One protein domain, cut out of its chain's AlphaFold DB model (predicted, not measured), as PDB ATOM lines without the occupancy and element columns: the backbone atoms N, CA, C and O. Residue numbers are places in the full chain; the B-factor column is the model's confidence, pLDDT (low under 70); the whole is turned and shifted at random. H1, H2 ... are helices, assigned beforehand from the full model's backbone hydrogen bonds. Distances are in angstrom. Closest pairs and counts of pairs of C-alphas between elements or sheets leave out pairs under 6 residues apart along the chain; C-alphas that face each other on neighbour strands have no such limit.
ATOM      1  N   ARG A   4     -14.342  39.183  -0.160       65.56
ATOM      2  CA  ARG A   4     -14.904  38.193   0.788       65.56
ATOM      3  C   ARG A   4     -15.747  38.813   1.912       65.56
ATOM      4  O   ARG A   4     -16.639  38.147   2.440       65.56
ATOM      5  N   SER A   5     -15.490  40.072   2.270       80.06
ATOM      6  CA  SER A   5     -16.241  40.776   3.308       80.06
ATOM      7  C   SER A   5     -17.690  41.024   2.891       80.06
ATOM      8  O   SER A   5     -18.582  40.881   3.723       80.06
ATOM      9  N   PHE A   6     -17.960  41.305   1.610       90.06
ATOM     10  CA  PHE A   6     -19.330  41.524   1.130       90.06
ATOM     11  C   PHE A   6     -20.133  40.226   1.043       90.06
ATOM     12  O   PHE A   6     -21.301  40.208   1.434       90.06
ATOM     13  N   LEU A   7     -19.516  39.125   0.602       93.94
ATOM     14  CA  LEU A   7     -20.173  37.816   0.591       93.94
ATOM     15  C   LEU A   7     -20.595  37.392   2.005       93.94
ATOM     16  O   LEU A   7     -21.750  37.028   2.225       93.94
ATOM     17  N   ASN A   8     -19.685  37.469   2.980       94.94
ATOM     18  CA  ASN A   8     -19.978  37.091   4.368       94.94
ATOM     19  C   ASN A   8     -20.979  38.043   5.037       94.94
ATOM     20  O   ASN A   8     -21.854  37.599   5.787       94.94
ATOM     21  N   TYR A   9     -20.897  39.337   4.720       95.12
ATOM     22  CA  TYR A   9     -21.885  40.326   5.137       95.12
ATOM     23  C   TYR A   9     -23.292  39.942   4.662       95.12
ATOM     24  O   TYR A   9     -24.215  39.856   5.474       95.12
ATOM     25  N   TYR A  10     -23.457  39.616   3.376       95.94
ATOM     26  CA  TYR A  10     -24.763  39.219   2.856       95.94
ATOM     27  C   TYR A  10     -25.238  37.864   3.376       95.94
ATOM     28  O   TYR A  10     -26.424  37.746   3.660       95.94
ATOM     29  N   LYS A  11     -24.359  36.876   3.590       96.25
ATOM     30  CA  LYS A  11     -24.742  35.621   4.272       96.25
ATOM     31  C   LYS A  11     -25.368  35.900   5.642       96.25
ATOM     32  O   LYS A  11     -26.459  35.415   5.921       96.25
ATOM     33  N   THR A  12     -24.735  36.767   6.435       97.44
ATOM     34  CA  THR A  12     -25.241  37.176   7.758       97.44
ATOM     35  C   THR A  12     -26.595  37.881   7.658       97.44
ATOM     36  O   THR A  12     -27.493  37.622   8.458       97.44
ATOM     37  N   ILE A  13     -26.770  38.775   6.678       97.62
ATOM     38  CA  ILE A  13     -28.062  39.440   6.457       97.62
ATOM     39  C   ILE A  13     -29.134  38.417   6.107       97.62
ATOM     40  O   ILE A  13     -30.180  38.418   6.747       97.62
ATOM     41  N   LEU A  14     -28.882  37.558   5.116       97.06
ATOM     42  CA  LEU A  14     -29.852  36.573   4.637       97.06
ATOM     43  C   LEU A  14     -30.280  35.613   5.744       97.06
ATOM     44  O   LEU A  14     -31.463  35.305   5.846       97.06
ATOM     45  N   GLU A  15     -29.350  35.191   6.598       96.56
ATOM     46  CA  GLU A  15     -29.660  34.397   7.787       96.56
ATOM     47  C   GLU A  15     -30.598  35.156   8.734       96.56
ATOM     48  O   GLU A  15     -31.670  34.652   9.079       96.56
ATOM     49  N   LYS A  16     -30.258  36.406   9.078       97.62
ATOM     50  CA  LYS A  16     -31.065  37.237   9.983       97.62
ATOM     51  C   LYS A  16     -32.454  37.546   9.443       97.62
ATOM     52  O   LYS A  16     -33.384  37.607  10.232       97.62
ATOM     53  N   VAL A  17     -32.611  37.748   8.134       97.19
ATOM     54  CA  VAL A  17     -33.912  38.078   7.522       97.19
ATOM     55  C   VAL A  17     -34.686  36.851   7.034       97.19
ATOM     56  O   VAL A  17     -35.775  37.000   6.487       97.19
ATOM     57  N   SER A  18     -34.165  35.635   7.237       96.25
ATOM     58  CA  SER A  18     -34.752  34.383   6.725       96.25
ATOM     59  C   SER A  18     -36.155  34.052   7.257       96.25
ATOM     60  O   SER A  18     -36.852  33.198   6.690       96.25
ATOM     61  N   PHE A  19     -36.585  34.731   8.326       94.88
ATOM     62  CA  PHE A  19     -37.929  34.625   8.890       94.88
ATOM     63  C   PHE A  19     -38.996  35.309   8.020       94.88
ATOM     64  O   PHE A  19     -40.149  34.884   8.038       94.88
ATOM     65  N   ASP A  20     -38.626  36.323   7.229       95.88
ATOM     66  CA  ASP A  20     -39.530  37.045   6.331       95.88
ATOM     67  C   ASP A  20     -39.159  36.767   4.873       95.88
ATOM     68  O   ASP A  20     -38.113  37.175   4.367       95.88
ATOM     69  N   LYS A  21     -40.071  36.094   4.169       93.75
ATOM     70  CA  LYS A  21     -39.886  35.705   2.771       93.75
ATOM     71  C   LYS A  21     -39.610  36.903   1.852       93.75
ATOM     72  O   LYS A  21     -38.698  36.850   1.030       93.75
ATOM     73  N   LYS A  22     -40.387  37.982   1.978       94.44
ATOM     74  CA  LYS A  22     -40.281  39.154   1.093       94.44
ATOM     75  C   LYS A  22     -38.986  39.916   1.358       94.44
ATOM     76  O   LYS A  22     -38.355  40.398   0.415       94.44
ATOM     77  N   LEU A  23     -38.583  40.024   2.623       96.06
ATOM     78  CA  LEU A  23     -37.335  40.681   2.997       96.06
ATOM     79  C   LEU A  23     -36.119  39.862   2.554       96.06
ATOM     80  O   LEU A  23     -35.198  40.422   1.959       96.06
ATOM     81  N   LEU A  24     -36.157  38.542   2.746       96.25
ATOM     82  CA  LEU A  24     -35.139  37.619   2.250       96.25
ATOM     83  C   LEU A  24     -34.954  37.743   0.732       96.25
ATOM     84  O   LEU A  24     -33.830  37.917   0.263       96.25
ATOM     85  N   GLU A  25     -36.047  37.736  -0.037       95.75
ATOM     86  CA  GLU A  25     -36.014  37.947  -1.491       95.75
ATOM     87  C   GLU A  25     -35.389  39.287  -1.885       95.75
ATOM     88  O   GLU A  25     -34.596  39.363  -2.830       95.75
ATOM     89  N   LYS A  26     -35.732  40.357  -1.165       95.88
ATOM     90  CA  LYS A  26     -35.220  41.704  -1.428       95.88
ATOM     91  C   LYS A  26     -33.716  41.795  -1.184       95.88
ATOM     92  O   LYS A  26     -32.998  42.320  -2.037       95.88
ATOM     93  N   GLU A  27     -33.235  41.297  -0.048       96.88
ATOM     94  CA  GLU A  27     -31.810  41.347   0.294       96.88
ATOM     95  C   GLU A  27     -30.980  40.415  -0.588       96.88
ATOM     96  O   GLU A  27     -29.899  40.799  -1.036       96.88
ATOM     97  N   TYR A  28     -31.520  39.253  -0.959       95.81
ATOM     98  CA  TYR A  28     -30.871  38.362  -1.915       95.81
ATOM     99  C   TYR A  28     -30.689  39.029  -3.283       95.81
ATOM    100  O   TYR A  28     -29.587  39.041  -3.828       95.81
ATOM    101  N   LYS A  29     -31.732  39.678  -3.822       94.69
ATOM    102  CA  LYS A  29     -31.632  40.428  -5.090       94.69
ATOM    103  C   LYS A  29     -30.602  41.557  -5.018       94.69
ATOM    104  O   LYS A  29     -29.895  41.788  -5.995       94.69
ATOM    105  N   LYS A  30     -30.493  42.255  -3.883       95.06
ATOM    106  CA  LYS A  30     -29.446  43.271  -3.676       95.06
ATOM    107  C   LYS A  30     -28.054  42.646  -3.689       95.06
ATOM    108  O   LYS A  30     -27.191  43.138  -4.408       95.06
ATOM    109  N   ALA A  31     -27.865  41.543  -2.967       94.81
ATOM    110  CA  ALA A  31     -26.603  40.816  -2.937       94.81
ATOM    111  C   ALA A  31     -26.181  40.370  -4.345       94.81
ATOM    112  O   ALA A  31     -25.047  40.604  -4.748       94.81
ATOM    113  N   LYS A  32     -27.114  39.837  -5.145       93.38
ATOM    114  CA  LYS A  32     -26.869  39.435  -6.543       93.38
ATOM    115  C   LYS A  32     -26.504  40.587  -7.480       93.38
ATOM    116  O   LYS A  32     -25.890  40.334  -8.509       93.38
ATOM    117  N   ARG A  33     -26.893  41.825  -7.161       93.00
ATOM    118  CA  ARG A  33     -26.495  43.020  -7.924       93.00
ATOM    119  C   ARG A  33     -25.121  43.548  -7.517       93.00
ATOM    120  O   ARG A  33     -24.496  44.213  -8.333       93.00
ATOM    121  N   LEU A  34     -24.698  43.307  -6.273       92.19
ATOM    122  CA  LEU A  34     -23.419  43.795  -5.753       92.19
ATOM    123  C   LEU A  34     -22.278  42.794  -5.967       92.19
ATOM    124  O   LEU A  34     -21.171  43.197  -6.302       92.19
ATOM    125  N   LEU A  35     -22.535  41.507  -5.735       91.31
ATOM    126  CA  LEU A  35     -21.526  40.460  -5.847       91.31
ATOM    127  C   LEU A  35     -21.222  40.161  -7.317       91.31
ATOM    128  O   LEU A  35     -22.127  39.966  -8.130       91.31
ATOM    129  N   GLU A  36     -19.937  40.072  -7.646       85.94
ATOM    130  CA  GLU A  36     -19.465  39.795  -9.002       85.94
ATOM    131  C   GLU A  36     -19.288  38.287  -9.221       85.94
ATOM    132  O   GLU A  36     -18.797  37.574  -8.346       85.94
ATOM    133  N   GLY A  37     -19.659  37.808 -10.415       85.31
ATOM    134  CA  GLY A  37     -19.350  36.478 -10.960       85.31
ATOM    135  C   GLY A  37     -19.233  35.332  -9.936       85.31
ATOM    136  O   GLY A  37     -20.263  34.745  -9.588       85.31
ATOM    137  N   PRO A  38     -18.014  34.958  -9.489       89.31
ATOM    138  CA  PRO A  38     -17.800  33.856  -8.545       89.31
ATOM    139  C   PRO A  38     -18.539  34.015  -7.210       89.31
ATOM    140  O   PRO A  38     -19.198  33.080  -6.770       89.31
ATOM    141  N   GLU A  39     -18.519  35.199  -6.599       90.31
ATOM    142  CA  GLU A  39     -19.137  35.409  -5.280       90.31
ATOM    143  C   GLU A  39     -20.659  35.321  -5.352       90.31
ATOM    144  O   GLU A  39     -21.317  34.811  -4.445       90.31
ATOM    145  N   ALA A  40     -21.231  35.774  -6.468       92.50
ATOM    146  CA  ALA A  40     -22.653  35.635  -6.714       92.50
ATOM    147  C   ALA A  40     -23.060  34.157  -6.846       92.50
ATOM    148  O   ALA A  40     -24.170  33.819  -6.442       92.50
ATOM    149  N   LYS A  41     -22.196  33.289  -7.397       92.38
ATOM    150  CA  LYS A  41     -22.430  31.834  -7.467       92.38
ATOM    151  C   LYS A  41     -22.244  31.163  -6.108       92.38
ATOM    152  O   LYS A  41     -23.044  30.306  -5.744       92.38
ATOM    153  N   ASP A  42     -21.242  31.584  -5.343       93.94
ATOM    154  CA  ASP A  42     -21.021  31.088  -3.982       93.94
ATOM    155  C   ASP A  42     -22.201  31.432  -3.067       93.94
ATOM    156  O   ASP A  42     -22.592  30.628  -2.216       93.94
ATOM    157  N   LEU A  43     -22.809  32.608  -3.260       94.56
ATOM    158  CA  LEU A  43     -24.034  32.982  -2.565       94.56
ATOM    159  C   LEU A  43     -25.216  32.087  -2.963       94.56
ATOM    160  O   LEU A  43     -25.944  31.645  -2.074       94.56
ATOM    161  N   ASP A  44     -25.387  31.781  -4.256       94.06
ATOM    162  CA  ASP A  44     -26.437  30.864  -4.738       94.06
ATOM    163  C   ASP A  44     -26.281  29.474  -4.105       94.06
ATOM    164  O   ASP A  44     -27.244  28.901  -3.586       94.06
ATOM    165  N   TYR A  45     -25.053  28.944  -4.104       94.12
ATOM    166  CA  TYR A  45     -24.734  27.652  -3.502       94.12
ATOM    167  C   TYR A  45     -25.028  27.639  -2.002       94.12
ATOM    168  O   TYR A  45     -25.642  26.700  -1.491       94.12
ATOM    169  N   TRP A  46     -24.626  28.693  -1.292       95.06
ATOM    170  CA  TRP A  46     -24.864  28.812   0.141       95.06
ATOM    171  C   TRP A  46     -26.362  28.897   0.460       95.06
ATOM    172  O   TRP A  46     -26.840  28.176   1.333       95.06
ATOM    173  N   VAL A  47     -27.123  29.707  -0.282       94.75
ATOM    174  CA  VAL A  47     -28.585  29.806  -0.149       94.75
ATOM    175  C   VAL A  47     -29.264  28.453  -0.357       94.75
ATOM    176  O   VAL A  47     -30.166  28.093   0.401       94.75
ATOM    177  N   ASN A  48     -28.832  27.699  -1.369       92.94
ATOM    178  CA  ASN A  48     -29.372  26.375  -1.650       92.94
ATOM    179  C   ASN A  48     -29.035  25.382  -0.527       92.94
ATOM    180  O   ASN A  48     -29.919  24.694  -0.025       92.94
ATOM    181  N   SER A  49     -27.780  25.375  -0.073       93.25
ATOM    182  CA  SER A  49     -27.299  24.486   0.993       93.25
ATOM    183  C   SER A  49     -27.970  24.750   2.345       93.25
ATOM    184  O   SER A  49     -28.154  23.825   3.125       93.25
ATOM    185  N   ASN A  50     -28.387  25.993   2.612       92.81
ATOM    186  CA  ASN A  50     -29.132  26.366   3.822       92.81
ATOM    187  C   ASN A  50     -30.650  26.165   3.683       92.81
ATOM    188  O   ASN A  50     -31.421  26.601   4.536       92.81
ATOM    189  N   GLY A  51     -31.108  25.565   2.581       90.94
ATOM    190  CA  GLY A  51     -32.527  25.357   2.325       90.94
ATOM    191  C   GLY A  51     -33.310  26.658   2.159       90.94
ATOM    192  O   GLY A  51     -34.528  26.633   2.236       90.94
ATOM    193  N   LEU A  52     -32.663  27.800   1.914       90.62
ATOM    194  CA  LEU A  52     -33.354  29.080   1.734       90.62
ATOM    195  C   LEU A  52     -33.932  29.225   0.321       90.62
ATOM    196  O   LEU A  52     -34.882  29.978   0.139       90.62
ATOM    197  N   ALA A  53     -33.428  28.465  -0.659       86.75
ATOM    198  CA  ALA A  53     -33.815  28.562  -2.071       86.75
ATOM    199  C   ALA A  53     -35.337  28.498  -2.320       86.75
ATOM    200  O   ALA A  53     -35.864  29.280  -3.113       86.75
ATOM    201  N   HIS A  54     -36.070  27.638  -1.599       82.81
ATOM    202  CA  HIS A  54     -37.530  27.520  -1.739       82.81
ATOM    203  C   HIS A  54     -38.283  28.780  -1.278       82.81
ATOM    204  O   HIS A  54     -39.391  29.055  -1.741       82.81
ATOM    205  N   LYS A  55     -37.684  29.565  -0.374       81.56
ATOM    206  CA  LYS A  55     -38.253  30.817   0.135       81.56
ATOM    207  C   LYS A  55     -38.026  31.976  -0.822       81.56
ATOM    208  O   LYS A  55     -38.841  32.882  -0.844       81.56
ATOM    209  N   ILE A  56     -36.965  31.943  -1.626       83.38
ATOM    210  CA  ILE A  56     -36.559  33.087  -2.458       83.38
ATOM    211  C   ILE A  56     -37.186  33.060  -3.862       83.38
ATOM    212  O   ILE A  56     -36.901  33.919  -4.694       83.38
TER     213      ILE A  56
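Overview. This is residues 4 to 56 of the 69 residues of an uncharacterized protein of Algoriphagus aquimarinus (UniProt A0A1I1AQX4). What shape do these atoms make? It is a small up-and-down bundle of three helices, each running against the one before it in the chain: H1 and H2 lie side by side as a helical hairpin, and H3 lies over one side of that pair, close to it at Gly 37 to Ala 40 and splayed away from it toward Ser 49. After H3, residues 50 to 56 have no named element and fold back toward the hairpin. How much is there, and how compact is it? The printed part has 53 residues with three named helices, H1, H2 and H3 in chain order, and no named strand; the class is all helix. It is compact, with a radius of gyration of the C-alphas of 9.8 A, and only just rounded, with spans of 25 by 17 by 15 A.

Arrangement. How do the two longest helices stand to each other? H1, residues 4 to 17, and H2, residues 21 to 34, touch, and their closest C-alphas, those of Val 17 and Leu 24, are 5.4 A apart. They form a helical hairpin and run opposite ways at a shallow tilt of 10 degrees. Where does the third helix come in? H3, residues 37 to 49, touches H1, and their closest C-alphas, those of Leu 7 and Glu 39, are 6.4 A apart. These two run the same way at a shallow tilt of 33 degrees, only just short of steep. H2 and H3 are close but not clearly touching, with the closest C-alphas, those of Lys 32 and Ala 40, 5.7 A apart; they run opposite ways at a shallow tilt of 23 degrees. What do the backbone N and O atoms show? In H1, H2 and H3 every O i to N i+4 pair is within hydrogen-bond range.

Along the chain. Where do H1 and H2 lie? H1 begins at C-alpha 4, at (-14.904, 38.193, 0.788), and measures 20.2 A from first to last C-alpha. H2 begins at C-alpha 21, at (-39.886, 35.705, 2.771), and also measures 20.2 A. Where does H3 end? Its last C-alpha, 49, is at (-27.299, 24.486, 0.993), and its length from first to last C-alpha is 18.7 A.

Size, cuts and confidence. How far does it reach? The two C-alphas farthest apart, those of Phe 19 and Gly 37, are 27.3 A apart. Is the run of residues unbroken, and are there long links? The printed part, residues 4 to 56, has no cut. The links from H1 to H2 and from H2 to H3 are both tight, with 3 and 2 residues between the helices. Where is confidence low? The mean pLDDT of the printed part is 92.4, and one residue, Arg 4, is under 70.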